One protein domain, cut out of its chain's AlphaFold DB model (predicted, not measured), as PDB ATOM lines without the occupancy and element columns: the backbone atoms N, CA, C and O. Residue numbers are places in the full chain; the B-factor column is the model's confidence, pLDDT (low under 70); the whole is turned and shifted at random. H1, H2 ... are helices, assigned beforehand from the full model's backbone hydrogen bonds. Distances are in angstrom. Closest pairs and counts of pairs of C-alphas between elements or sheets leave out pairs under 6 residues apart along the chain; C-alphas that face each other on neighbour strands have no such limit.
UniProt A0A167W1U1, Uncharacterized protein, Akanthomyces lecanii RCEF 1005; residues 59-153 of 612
ATOM      1  N   SER A  59     144.603 134.984  69.784       90.62
ATOM      2  CA  SER A  59     145.869 135.708  69.946       90.62
ATOM      3  C   SER A  59     145.626 137.098  70.538       90.62
ATOM      4  O   SER A  59     144.549 137.666  70.376       90.62
ATOM      5  N   ASP A  60     146.638 137.681  71.181       91.94
ATOM      6  CA  ASP A  60     146.541 139.020  71.779       91.94
ATOM      7  C   ASP A  60     146.082 140.089  70.774       91.94
ATOM      8  O   ASP A  60     145.231 140.916  71.096       91.94
ATOM      9  N   VAL A  61     146.608 140.047  69.544       93.88
ATOM     10  CA  VAL A  61     146.214 140.978  68.476       93.88
ATOM     11  C   VAL A  61     144.768 140.776  68.035       93.88
ATOM     12  O   VAL A  61     144.055 141.755  67.857       93.88
ATOM     13  N   GLU A  62     144.312 139.528  67.905       91.94
ATOM     14  CA  GLU A  62     142.937 139.222  67.500       91.94
ATOM     15  C   GLU A  62     141.951 139.673  68.578       91.94
ATOM     16  O   GLU A  62     140.954 140.323  68.273       91.94
ATOM     17  N   ALA A  63     142.265 139.407  69.849       91.50
ATOM     18  CA  ALA A  63     141.470 139.890  70.970       91.50
ATOM     19  C   ALA A  63     141.406 141.425  70.984       91.50
ATOM     20  O   ALA A  63     140.330 142.000  71.151       91.50
ATOM     21  N   TRP A  64     142.538 142.098  70.750       94.12
ATOM     22  CA  TRP A  64     142.577 143.553  70.645       94.12
ATOM     23  C   TRP A  64     141.734 144.077  69.479       94.12
ATOM     24  O   TRP A  64     140.926 144.983  69.666       94.12
ATOM     25  N   THR A  65     141.859 143.491  68.287       92.56
ATOM     26  CA  THR A  65     141.062 143.870  67.114       92.56
ATOM     27  C   THR A  65     139.567 143.662  67.353       92.56
ATOM     28  O   THR A  65     138.772 144.540  67.023       92.56
ATOM     29  N   GLN A  66     139.167 142.556  67.983       89.12
ATOM     30  CA  GLN A  66     137.770 142.313  68.344       89.12
ATOM     31  C   GLN A  66     137.245 143.354  69.338       89.12
ATOM     32  O   GLN A  66     136.128 143.842  69.168       89.12
ATOM     33  N   ALA A  67     138.055 143.767  70.317       89.19
ATOM     34  CA  ALA A  67     137.690 144.853  71.224       89.19
ATOM     35  C   ALA A  67     137.554 146.206  70.512       89.19
ATOM     36  O   ALA A  67     136.643 146.966  70.830       89.19
ATOM     37  N   VAL A  68     138.402 146.498  69.517       90.81
ATOM     38  CA  VAL A  68     138.273 147.702  68.669       90.81
ATOM     39  C   VAL A  68     136.952 147.687  67.920       90.81
ATOM     40  O   VAL A  68     136.202 148.656  68.008       90.81
ATOM     41  N   LEU A  69     136.611 146.570  67.277       89.38
ATOM     42  CA  LEU A  69     135.337 146.420  66.576       89.38
ATOM     43  C   LEU A  69     134.131 146.521  67.522       89.38
ATOM     44  O   LEU A  69     133.105 147.089  67.151       89.38
ATOM     45  N   ALA A  70     134.233 145.982  68.739       84.81
ATOM     46  CA  ALA A  70     133.190 146.115  69.751       84.81
ATOM     47  C   ALA A  70     133.031 147.576  70.202       84.81
ATOM     48  O   ALA A  70     131.914 148.090  70.233       84.81
ATOM     49  N   GLY A  71     134.140 148.270  70.468       84.75
ATOM     50  CA  GLY A  71     134.149 149.685  70.833       84.75
ATOM     51  C   GLY A  71     133.577 150.592  69.739       84.75
ATOM     52  O   GLY A  71     132.811 151.504  70.034       84.75
ATOM     53  N   GLU A  72     133.870 150.313  68.467       86.25
ATOM     54  CA  GLU A  72     133.275 151.032  67.330       86.25
ATOM     55  C   GLU A  72     131.745 150.875  67.272       86.25
ATOM     56  O   GLU A  72     131.044 151.806  66.876       86.25
ATOM     57  N   ARG A  73     131.208 149.722  67.699       84.31
ATOM     58  CA  ARG A  73     129.756 149.472  67.768       84.31
ATOM     59  C   ARG A  73     129.105 150.105  68.993       84.31
ATOM     60  O   ARG A  73     127.956 150.534  68.910       84.31
ATOM     61  N   ASN A  74     129.810 150.137  70.120       80.19
ATOM     62  CA  ASN A  74     129.310 150.673  71.378       80.19
ATOM     63  C   ASN A  74     130.328 151.640  71.983       80.19
ATOM     64  O   ASN A  74     131.190 151.238  72.754       80.19
ATOM     65  N   SER A  75     130.192 152.935  71.698       77.06
ATOM     66  CA  SER A  75     131.121 153.942  72.219       77.06
ATOM     67  C   SER A  75     131.079 154.104  73.745       77.06
ATOM     68  O   SER A  75     132.011 154.660  74.325       77.06
ATOM     69  N   ALA A  76     130.051 153.579  74.425       71.44
ATOM     70  CA  ALA A  76     130.012 153.536  75.887       71.44
ATOM     71  C   ALA A  76     131.082 152.595  76.482       71.44
ATOM     72  O   ALA A  76     131.436 152.741  77.647       71.44
ATOM     73  N   LEU A  77     131.671 151.699  75.674       62.72
ATOM     74  CA  LEU A  77     132.852 150.891  76.024       62.72
ATOM     75  C   LEU A  77     134.117 151.701  76.300       62.72
ATOM     76  O   LEU A  77     135.126 151.152  76.742       62.72
ATOM     77  N   PHE A  78     134.090 152.990  75.980       63.06
ATOM     78  CA  PHE A  78     135.204 153.899  76.180       63.06
ATOM     79  C   PHE A  78     135.064 154.734  77.454       63.06
ATOM     80  O   PHE A  78     135.809 155.707  77.602       63.06
ATOM     81  N   ASP A  79     134.146 154.369  78.360       64.56
ATOM     82  CA  ASP A  79     134.099 154.948  79.702       64.56
ATOM     83  C   ASP A  79     135.469 154.742  80.391       64.56
ATOM     84  O   ASP A  79     136.026 153.641  80.328       64.56
ATOM     85  N   PRO A  80     136.071 155.787  80.991       64.75
ATOM     86  CA  PRO A  80     137.349 155.681  81.693       64.75
ATOM     87  C   PRO A  80     137.354 154.691  82.870       64.75
ATOM     88  O   PRO A  80     138.433 154.394  83.394       64.75
ATOM     89  N   ASP A  81     136.200 154.182  83.314       80.19
ATOM     90  CA  ASP A  81     136.158 153.164  84.361       80.19
ATOM     91  C   ASP A  81     136.648 151.785  83.879       80.19
ATOM     92  O   ASP A  81     135.998 151.069  83.115       80.19
ATOM     93  N   ARG A  82     137.806 151.373  84.402       80.50
ATOM     94  CA  ARG A  82     138.443 150.084  84.110       80.50
ATOM     95  C   ARG A  82     137.531 148.892  84.403       80.50
ATOM     96  O   ARG A  82     137.583 147.913  83.659       80.50
ATOM     97  N   ASP A  83     136.772 148.930  85.496       82.06
ATOM     98  CA  ASP A  83     135.959 147.780  85.905       82.06
ATOM     99  C   ASP A  83     134.765 147.599  84.955       82.06
ATOM    100  O   ASP A  83     134.463 146.472  84.557       82.06
ATOM    101  N   ALA A  84     134.168 148.699  84.483       79.88
ATOM    102  CA  ALA A  84     133.169 148.678  83.418       79.88
ATOM    103  C   ALA A  84     133.739 148.124  82.097       79.88
ATOM    104  O   ALA A  84     133.143 147.234  81.487       79.88
ATOM    105  N   VAL A  85     134.930 148.585  81.692       79.19
ATOM    106  CA  VAL A  85     135.635 148.076  80.501       79.19
ATOM    107  C   VAL A  85     135.905 146.574  80.612       79.19
ATOM    108  O   VAL A  85     135.710 145.830  79.652       79.19
ATOM    109  N   LEU A  86     136.347 146.103  81.780       83.00
ATOM    110  CA  LEU A  86     136.652 144.696  82.025       83.00
ATOM    111  C   LEU A  86     135.422 143.798  81.862       83.00
ATOM    112  O   LEU A  86     135.514 142.760  81.203       83.00
ATOM    113  N   GLU A  87     134.294 144.173  82.466       82.31
ATOM    114  CA  GLU A  87     133.056 143.393  82.372       82.31
ATOM    115  C   GLU A  87     132.557 143.296  80.933       82.31
ATOM    116  O   GLU A  87     132.119 142.228  80.498       82.31
ATOM    117  N   GLU A  88     132.692 144.363  80.151       78.44
ATOM    118  CA  GLU A  88     132.245 144.285  78.772       78.44
ATOM    119  C   GLU A  88     133.219 143.548  77.854       78.44
ATOM    120  O   GLU A  88     132.784 142.725  77.052       78.44
ATOM    121  N   LEU A  89     134.533 143.730  78.021       81.50
ATOM    122  CA  LEU A  89     135.515 142.907  77.309       81.50
ATOM    123  C   LEU A  89     135.287 141.410  77.584       81.50
ATOM    124  O   LEU A  89     135.455 140.592  76.681       81.50
ATOM    125  N   ARG A  90     134.865 141.035  78.803       84.12
ATOM    126  CA  ARG A  90     134.527 139.640  79.145       84.12
ATOM    127  C   ARG A  90     133.320 139.152  78.361       84.12
ATOM    128  O   ARG A  90     133.318 138.010  77.904       84.12
ATOM    129  N   ARG A  91     132.309 140.010  78.221       82.19
ATOM    130  CA  ARG A  91     131.079 139.701  77.494       82.19
ATOM    131  C   ARG A  91     131.325 139.549  75.993       82.19
ATOM    132  O   ARG A  91     130.779 138.628  75.397       82.19
ATOM    133  N   GLU A  92     132.140 140.422  75.407       79.00
ATOM    134  CA  GLU A  92     132.368 140.470  73.958       79.00
ATOM    135  C   GLU A  92     133.390 139.430  73.477       79.00
ATOM    136  O   GLU A  92     133.170 138.772  72.463       79.00
ATOM    137  N   LEU A  93     134.501 139.253  74.199       78.94
ATOM    138  CA  LEU A  93     135.599 138.387  73.750       78.94
ATOM    139  C   LEU A  93     135.421 136.920  74.160       78.94
ATOM    140  O   LEU A  93     136.120 136.062  73.623       78.94
ATOM    141  N   LEU A  94     134.539 136.637  75.133       76.06
ATOM    142  CA  LEU A  94     134.396 135.328  75.789       76.06
ATOM    143  C   LEU A  94     135.758 134.639  76.007       76.06
ATOM    144  O   LEU A  94     135.977 133.510  75.554       76.06
ATOM    145  N   PRO A  95     136.718 135.335  76.639       72.81
ATOM    146  CA  PRO A  95     138.088 134.868  76.666       72.81
ATOM    147  C   PRO A  95     138.201 133.580  77.485       72.81
ATOM    148  O   PRO A  95     137.575 133.437  78.537       72.81
ATOM    149  N   GLY A  96     139.049 132.652  77.036       72.56
ATOM    150  CA  GLY A  96     139.414 131.494  77.850       72.56
ATOM    151  C   GLY A  96     140.053 131.924  79.179       72.56
ATOM    152  O   GLY A  96     140.634 133.004  79.274       72.56
ATOM    153  N   GLU A  97     140.005 131.059  80.197       69.25
ATOM    154  CA  GLU A  97     140.434 131.373  81.577       69.25
ATOM    155  C   GLU A  97     141.869 131.926  81.713       69.25
ATOM    156  O   GLU A  97     142.199 132.549  82.720       69.25
ATOM    157  N   GLN A  98     142.736 131.692  80.726       78.25
ATOM    158  CA  GLN A  98     144.150 132.083  80.754       78.25
ATOM    159  C   GLN A  98     144.445 133.424  80.066       78.25
ATOM    160  O   GLN A  98     145.575 133.903  80.141       78.25
ATOM    161  N   PHE A  99     143.471 134.027  79.384       85.19
ATOM    162  CA  PHE A  99     143.696 135.265  78.643       85.19
ATOM    163  C   PHE A  99     143.847 136.465  79.602       85.19
ATOM    164  O   PHE A  99     143.050 136.606  80.539       85.19
ATOM    165  N   PRO A 100     144.826 137.365  79.383       89.19
ATOM    166  CA  PRO A 100     145.130 138.480  80.280       89.19
ATOM    167  C   PRO A 100     144.141 139.653  80.137       89.19
ATOM    168  O   PRO A 100     144.516 140.803  79.901       89.19
ATOM    169  N   ILE A 101     142.843 139.384  80.304       89.88
ATOM    170  CA  ILE A 101     141.794 140.390  80.104       89.88
ATOM    171  C   ILE A 101     141.913 141.572  81.075       89.88
ATOM    172  O   ILE A 101     141.627 142.708  80.712       89.88
ATOM    173  N   GLY A 102     142.382 141.334  82.304       90.12
ATOM    174  CA  GLY A 102     142.561 142.394  83.298       90.12
ATOM    175  C   GLY A 102     143.651 143.399  82.916       90.12
ATOM    176  O   GLY A 102     143.541 144.575  83.267       90.12
ATOM    177  N   GLN A 103     144.685 142.936  82.210       93.38
ATOM    178  CA  GLN A 103     145.771 143.743  81.658       93.38
ATOM    179  C   GLN A 103     145.313 144.483  80.403       93.38
ATOM    180  O   GLN A 103     145.583 145.675  80.256       93.38
ATOM    181  N   MET A 104     144.557 143.799  79.543       92.69
ATOM    182  CA  MET A 104     143.933 144.411  78.376       92.69
ATOM    183  C   MET A 104     142.990 145.553  78.773       92.69
ATOM    184  O   MET A 104     143.099 146.640  78.218       92.69
ATOM    185  N   ALA A 105     142.138 145.352  79.782       90.44
ATOM    186  CA  ALA A 105     141.248 146.389  80.302       90.44
ATOM    187  C   ALA A 105     142.023 147.607  80.833       90.44
ATOM    188  O   ALA A 105     141.617 148.742  80.606       90.44
ATOM    189  N   SER A 106     143.169 147.392  81.493       91.25
ATOM    190  CA  SER A 106     144.043 148.487  81.933       91.25
ATOM    191  C   SER A 106     144.622 149.286  80.763       91.25
ATOM    192  O   SER A 106     144.617 150.510  80.818       91.25
ATOM    193  N   LEU A 107     145.084 148.617  79.701       93.25
ATOM    194  CA  LEU A 107     145.555 149.287  78.482       93.25
ATOM    195  C   LEU A 107     144.426 150.026  77.758       93.25
ATOM    196  O   LEU A 107     144.646 151.089  77.189       93.25
ATOM    197  N   TRP A 108     143.223 149.457  77.775       90.38
ATOM    198  CA  TRP A 108     142.052 150.005  77.102       90.38
ATOM    199  C   TRP A 108     141.490 151.255  77.783       90.38
ATOM    200  O   TRP A 108     141.035 152.177  77.102       90.38
ATOM    201  N   ALA A 109     141.516 151.286  79.117       88.62
ATOM    202  CA  ALA A 109     141.077 152.433  79.908       88.62
ATOM    203  C   ALA A 109     141.989 153.659  79.702       88.62
ATOM    204  O   ALA A 109     141.527 154.797  79.736       88.62
ATOM    205  N   GLU A 110     143.278 153.438  79.431       89.69
ATOM    206  CA  GLU A 110     144.248 154.507  79.181       89.69
ATOM    207  C   GLU A 110     144.209 154.941  77.706       89.69
ATOM    208  O   GLU A 110     144.725 154.266  76.813       89.69
ATOM    209  N   ASN A 111     143.601 156.102  77.428       90.06
ATOM    210  CA  ASN A 111     143.289 156.538  76.059       90.06
ATOM    211  C   ASN A 111     144.511 156.613  75.123       90.06
ATOM    212  O   ASN A 111     144.391 156.295  73.938       90.06
ATOM    213  N   SER A 112     145.679 157.024  75.630       91.50
ATOM    214  CA  SER A 112     146.907 157.104  74.828       91.50
ATOM    215  C   SER A 112     147.391 155.716  74.405       91.50
ATOM    216  O   SER A 112     147.625 155.487  73.222       91.50
ATOM    217  N   TRP A 113     147.430 154.761  75.337       94.12
ATOM    218  CA  TRP A 113     147.747 153.365  75.036       94.12
ATOM    219  C   TRP A 113     146.736 152.757  74.079       94.12
ATOM    220  O   TRP A 113     147.131 152.180  73.068       94.12
ATOM    221  N   ARG A 114     145.437 152.940  74.333       93.25
ATOM    222  CA  ARG A 114     144.388 152.436  73.445       93.25
ATOM    223  C   ARG A 114     144.560 152.942  72.013       93.25
ATOM    224  O   ARG A 114     144.505 152.149  71.074       93.25
ATOM    225  N   THR A 115     144.780 154.245  71.842       94.00
ATOM    226  CA  THR A 115     144.923 154.880  70.523       94.00
ATOM    227  C   THR A 115     146.154 154.353  69.788       94.00
ATOM    228  O   THR A 115     146.047 153.891  68.648       94.00
ATOM    229  N   THR A 116     147.309 154.361  70.452       96.44
ATOM    230  CA  THR A 116     148.579 153.940  69.851       96.44
ATOM    231  C   THR A 116     148.589 152.446  69.552       96.44
ATOM    232  O   THR A 116     148.925 152.067  68.435       96.44
ATOM    233  N   LEU A 117     148.122 151.591  70.470       96.38
ATOM    234  CA  LEU A 117     148.041 150.143  70.239       96.38
ATOM    235  C   LEU A 117     147.022 149.772  69.160       96.38
ATOM    236  O   LEU A 117     147.248 148.838  68.395       96.38
ATOM    237  N   THR A 118     145.926 150.523  69.033       95.81
ATOM    238  CA  THR A 118     144.978 150.326  67.929       95.81
ATOM    239  C   THR A 118     145.637 150.612  66.584       95.81
ATOM    240  O   THR A 118     145.522 149.789  65.677       95.81
ATOM    241  N   ARG A 119     146.383 151.718  66.447       96.69
ATOM    242  CA  ARG A 119     147.179 151.994  65.235       96.69
ATOM    243  C   ARG A 119     148.249 150.924  65.015       96.69
ATOM    244  O   ARG A 119     148.349 150.386  63.919       96.69
ATOM    245  N   TRP A 120     148.970 150.550  66.070       96.81
ATOM    246  CA  TRP A 120     149.996 149.508  66.048       96.81
ATOM    247  C   TRP A 120     149.462 148.183  65.502       96.81
ATOM    248  O   TRP A 120     150.023 147.635  64.557       96.81
ATOM    249  N   SER A 121     148.313 147.718  66.001       95.88
ATOM    250  CA  SER A 121     147.678 146.465  65.565       95.88
ATOM    251  C   SER A 121     147.262 146.448  64.084       95.88
ATOM    252  O   SER A 121     147.086 145.379  63.500       95.88
ATOM    253  N   LYS A 122     147.127 147.618  63.443       94.88
ATOM    254  CA  LYS A 122     146.807 147.731  62.010       94.88
ATOM    255  C   LYS A 122     148.039 147.574  61.115       94.88
ATOM    256  O   LYS A 122     147.885 147.231  59.942       94.88
ATOM    257  N   MET A 123     149.246 147.748  61.650       96.38
ATOM    258  CA  MET A 123     150.500 147.572  60.912       96.38
ATOM    259  C   MET A 123     150.945 146.104  60.913       96.38
ATOM    260  O   MET A 123     150.733 145.401  61.899       96.38
ATOM    261  N   ALA A 124     151.585 145.623  59.839       95.81
ATOM    262  CA  ALA A 124     152.123 144.255  59.794       95.81
ATOM    263  C   ALA A 124     153.139 144.001  60.916       95.81
ATOM    264  O   ALA A 124     152.959 143.053  61.679       95.81
ATOM    265  N   ILE A 125     154.097 144.917  61.092       95.56
ATOM    266  CA  ILE A 125     155.033 144.918  62.223       95.56
ATOM    267  C   ILE A 125     154.285 144.751  63.547       95.56
ATOM    268  O   ILE A 125     154.591 143.856  64.329       95.56
ATOM    269  N   GLY A 126     153.271 145.582  63.796       95.56
ATOM    270  CA  GLY A 126     152.570 145.557  65.070       95.56
ATOM    271  C   GLY A 126     151.733 144.303  65.299       95.56
ATOM    272  O   GLY A 126     151.637 143.863  66.439       95.56
ATOM    273  N   ARG A 127     151.195 143.666  64.249       95.12
ATOM    274  CA  ARG A 127     150.525 142.357  64.370       95.12
ATOM    275  C   ARG A 127     151.484 141.238  64.762       95.12
ATOM    276  O   ARG A 127     151.109 140.377  65.551       95.12
ATOM    277  N   GLU A 128     152.697 141.245  64.214       94.06
ATOM    278  CA  GLU A 128     153.714 140.214  64.465       94.06
ATOM    279  C   GLU A 128     154.254 140.258  65.902       94.06
ATOM    280  O   GLU A 128     154.665 139.229  66.437       94.06
ATOM    281  N   ASN A 129     154.230 141.432  66.543       93.56
ATOM    282  CA  ASN A 129     154.811 141.641  67.872       93.56
ATOM    283  C   ASN A 129     153.822 142.119  68.948       93.56
ATOM    284  O   ASN A 129     154.241 142.511  70.041       93.56
ATOM    285  N   PHE A 130     152.518 142.077  68.671       94.88
ATOM    286  CA  PHE A 130     151.507 142.517  69.625       94.88
ATOM    287  C   PHE A 130     151.510 141.632  70.878       94.88
ATOM    288  O   PHE A 130     151.272 140.427  70.792       94.88
ATOM    289  N   ASN A 131     151.741 142.226  72.050       93.56
ATOM    290  CA  ASN A 131     151.765 141.490  73.311       93.56
ATOM    291  C   ASN A 131     151.149 142.318  74.446       93.56
ATOM    292  O   ASN A 131     151.741 143.288  74.926       93.56
ATOM    293  N   ILE A 132     149.968 141.903  74.906       94.00
ATOM    294  CA  ILE A 132     149.196 142.608  75.940       94.00
ATOM    295  C   ILE A 132     149.969 142.651  77.258       94.00
ATOM    296  O   ILE A 132     149.960 143.670  77.951       94.00
ATOM    297  N   MET A 133     150.663 141.569  77.614       92.25
ATOM    298  CA  MET A 133     151.415 141.493  78.867       92.25
ATOM    299  C   MET A 133     152.616 142.439  78.870       92.25
ATOM    300  O   MET A 133     152.838 143.130  79.865       92.25
ATOM    301  N   THR A 134     153.356 142.513  77.762       91.56
ATOM    302  CA  THR A 134     154.485 143.438  77.601       91.56
ATOM    303  C   THR A 134     154.017 144.886  77.699       91.56
ATOM    304  O   THR A 134     154.554 145.650  78.502       91.56
ATOM    305  N   PHE A 135     152.971 145.260  76.956       93.69
ATOM    306  CA  PHE A 135     152.445 146.625  76.986       93.69
ATOM    307  C   PHE A 135     151.852 146.981  78.349       93.69
ATOM    308  O   PHE A 135     152.094 148.067  78.866       93.69
ATOM    309  N   SER A 136     151.139 146.056  78.994       93.06
ATOM    310  CA  SER A 136     150.604 146.278  80.340       93.06
ATOM    311  C   SER A 136     151.714 146.451  81.376       93.06
ATOM    312  O   SER A 136     151.588 147.276  82.283       93.06
ATOM    313  N   HIS A 137     152.822 145.721  81.232       90.62
ATOM    314  CA  HIS A 137     153.995 145.919  82.071       90.62
ATOM    315  C   HIS A 137     154.612 147.307  81.851       90.62
ATOM    316  O   HIS A 137     154.840 148.018  82.828       90.62
ATOM    317  N   MET A 138     154.806 147.731  80.599       89.94
ATOM    318  CA  MET A 138     155.279 149.083  80.265       89.94
ATOM    319  C   MET A 138     154.367 150.173  80.852       89.94
ATOM    320  O   MET A 138     154.866 151.096  81.498       89.94
ATOM    321  N   LEU A 139     153.044 150.007  80.741       89.56
ATOM    322  CA  LEU A 139     152.047 150.886  81.363       89.56
ATOM    323  C   LEU A 139     152.192 150.943  82.894       89.56
ATOM    324  O   LEU A 139     152.073 152.002  83.511       89.56
ATOM    325  N   SER A 140     152.477 149.810  83.543       88.19
ATOM    326  CA  SER A 140     152.634 149.757  85.004       88.19
ATOM    327  C   SER A 140     153.842 150.551  85.515       88.19
ATOM    328  O   SER A 140     153.838 151.015  86.657       88.19
ATOM    329  N   LEU A 141     154.846 150.755  84.659       84.44
ATOM    330  CA  LEU A 141     156.013 151.585  84.944       84.44
ATOM    331  C   LEU A 141     155.728 153.072  84.748       84.44
ATOM    332  O   LEU A 141     156.525 153.891  85.193       84.44
ATOM    333  N   ARG A 142     154.585 153.438  84.148       80.62
ATOM    334  CA  ARG A 142     154.107 154.820  83.949       80.62
ATOM    335  C   ARG A 142     155.147 155.754  83.311       80.62
ATOM    336  O   ARG A 142     155.108 156.963  83.513       80.62
ATOM    337  N   THR A 143     156.076 155.192  82.549       82.50
ATOM    338  CA  THR A 143     156.935 155.905  81.595       82.50
ATOM    339  C   THR A 143     156.283 155.803  80.219       82.50
ATOM    340  O   THR A 143     156.895 155.397  79.232       82.50
ATOM    341  N   ASP A 144     154.968 156.043  80.193       86.94
ATOM    342  CA  ASP A 144     154.102 155.778  79.048       86.94
ATOM    343  C   ASP A 144     154.542 156.603  77.848       86.94
ATOM    344  O   ASP A 144     154.537 156.113  76.729       86.94
ATOM    345  N   ARG A 145     154.959 157.850  78.083       85.38
ATOM    346  CA  ARG A 145     155.365 158.776  77.026       85.38
ATOM    347  C   ARG A 145     156.614 158.304  76.306       85.38
ATOM    348  O   ARG A 145     156.625 158.369  75.085       85.38
ATOM    349  N   PHE A 146     157.607 157.780  77.019       88.38
ATOM    350  CA  PHE A 146     158.754 157.142  76.384       88.38
ATOM    351  C   PHE A 146     158.333 155.960  75.501       88.38
ATOM    352  O   PHE A 146     158.622 155.951  74.308       88.38
ATOM    353  N   TRP A 147     157.600 154.989  76.058       91.12
ATOM    354  CA  TRP A 147     157.212 153.780  75.322       91.12
ATOM    355  C   TRP A 147     156.320 154.091  74.116       91.12
ATOM    356  O   TRP A 147     156.571 153.607  73.011       91.12
ATOM    357  N   LEU A 148     155.305 154.933  74.323       92.94
ATOM    358  CA  LEU A 148     154.395 155.380  73.276       92.94
ATOM    359  C   LEU A 148     155.122 156.239  72.248       92.94
ATOM    360  O   LEU A 148     154.894 156.036  71.068       92.94
ATOM    361  N   GLY A 149     156.042 157.114  72.659       91.75
ATOM    362  CA  GLY A 149     156.853 157.923  71.749       91.75
ATOM    363  C   GLY A 149     157.719 157.070  70.821       91.75
ATOM    364  O   GLY A 149     157.813 157.353  69.628       91.75
ATOM    365  N   CYS A 150     158.288 155.968  71.321       91.62
ATOM    366  CA  CYS A 150     159.016 155.017  70.480       91.62
ATOM    367  C   CYS A 150     158.098 154.324  69.461       91.62
ATOM    368  O   CYS A 150     158.454 154.230  68.287       91.62
ATOM    369  N   MET A 151     156.909 153.877  69.881       94.94
ATOM    370  CA  MET A 151     155.924 153.285  68.964       94.94
ATOM    371  C   MET A 151     155.409 154.303  67.944       94.94
ATOM    372  O   MET A 151     155.294 153.991  66.763       94.94
ATOM    373  N   GLU A 152     155.115 155.522  68.385       94.88
ATOM    374  CA  GLU A 152     154.636 156.621  67.553       94.88
ATOM    375  C   GLU A 152     155.678 157.033  66.523       94.88
ATOM    376  O   GLU A 152     155.313 157.262  65.378       94.88
ATOM    377  N   SER A 153     156.964 157.057  66.877       94.00
ATOM    378  CA  SER A 153     158.035 157.320  65.913       94.00
ATOM    379  C   SER A 153     158.031 156.294  64.776       94.00
ATOM    380  O   SER A 153     158.071 156.687  63.615       94.00
TER     381      SER A 153
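AT A GLANCE: This is residues 59 to 153 of the 612 residues of an uncharacterized protein of Akanthomyces lecanii RCEF 1005 (UniProt A0A167W1U1). Eight short helices, mostly crossed, make a rounded body with H4 and H5 nearest its middle. H1, H2 and H3 group toward one end of the longest axis and H8 is at the other, while H7 packs on H4 and H6 turns a corner after H5. The printed part has 95 residues, with H1 to H8 in chain order and no named strand: the class is all helix. It is compact, with a radius of gyration of the C-alphas of 12.4 A and spans of 33 by 26 by 26 A.

IN THESE COORDINATES: Find C-alpha 60 at (146.541, 139.020, 71.779); from there H1, the longest helix, runs 20.2 A through residues 60 to 73. H2 is residues 75 to 78, H3 82 to 93 (15.9 A), H4 101 to 109 and H5 111 to 122 (17.0 A). H6 is residues 124 to 129, H7 132 to 140 and H8 144 to 153, ending at C-alpha 153, (158.035, 157.320, 65.913).

HOW THE PARTS SIT: Start at the hub, H5: with residues 118 to 121 alone it touches H1, closest at the C-alphas of Val 61 and Ser 121, 6.4 A, at a steep tilt of 66 degrees, opposite ways. H8 touches H5 at a shallow tilt of 32 degrees, the same way, closest at the C-alphas of Thr 116 and Leu 148, 6.9 A. H5 only just touches H4 and H6, with 3 pairs of C-alphas within 8 A each and only at the corner; the closest are Trp 108 and Arg 114, 5.0 A, and Trp 120 and Gly 126, 4.8 A. H4 touches H3, the C-alphas of Leu 86 and Ala 105 closest at 5.2 A, and H7, those of Gln 103 and Ser 136 closest at 5.6 A. H2 touches H3, the C-alphas of Leu 77 and Val 85 closest at 6.0 A. H3 and H8 are apart. Every O i to N i+4 pair is within hydrogen-bond range in H1, H3, H4, H6, H7 and H8, and 7 of 8 in H5; H2 is too short for such a pair.

THE WHOLE: The C-alphas of Glu 97 and Ser 153, the two farthest apart, are 35.0 A apart. The printed part has no cut; the link H3 to H4 is short and the others are tight. Look for pLDDT under 70 at residues 77 to 80 and 97.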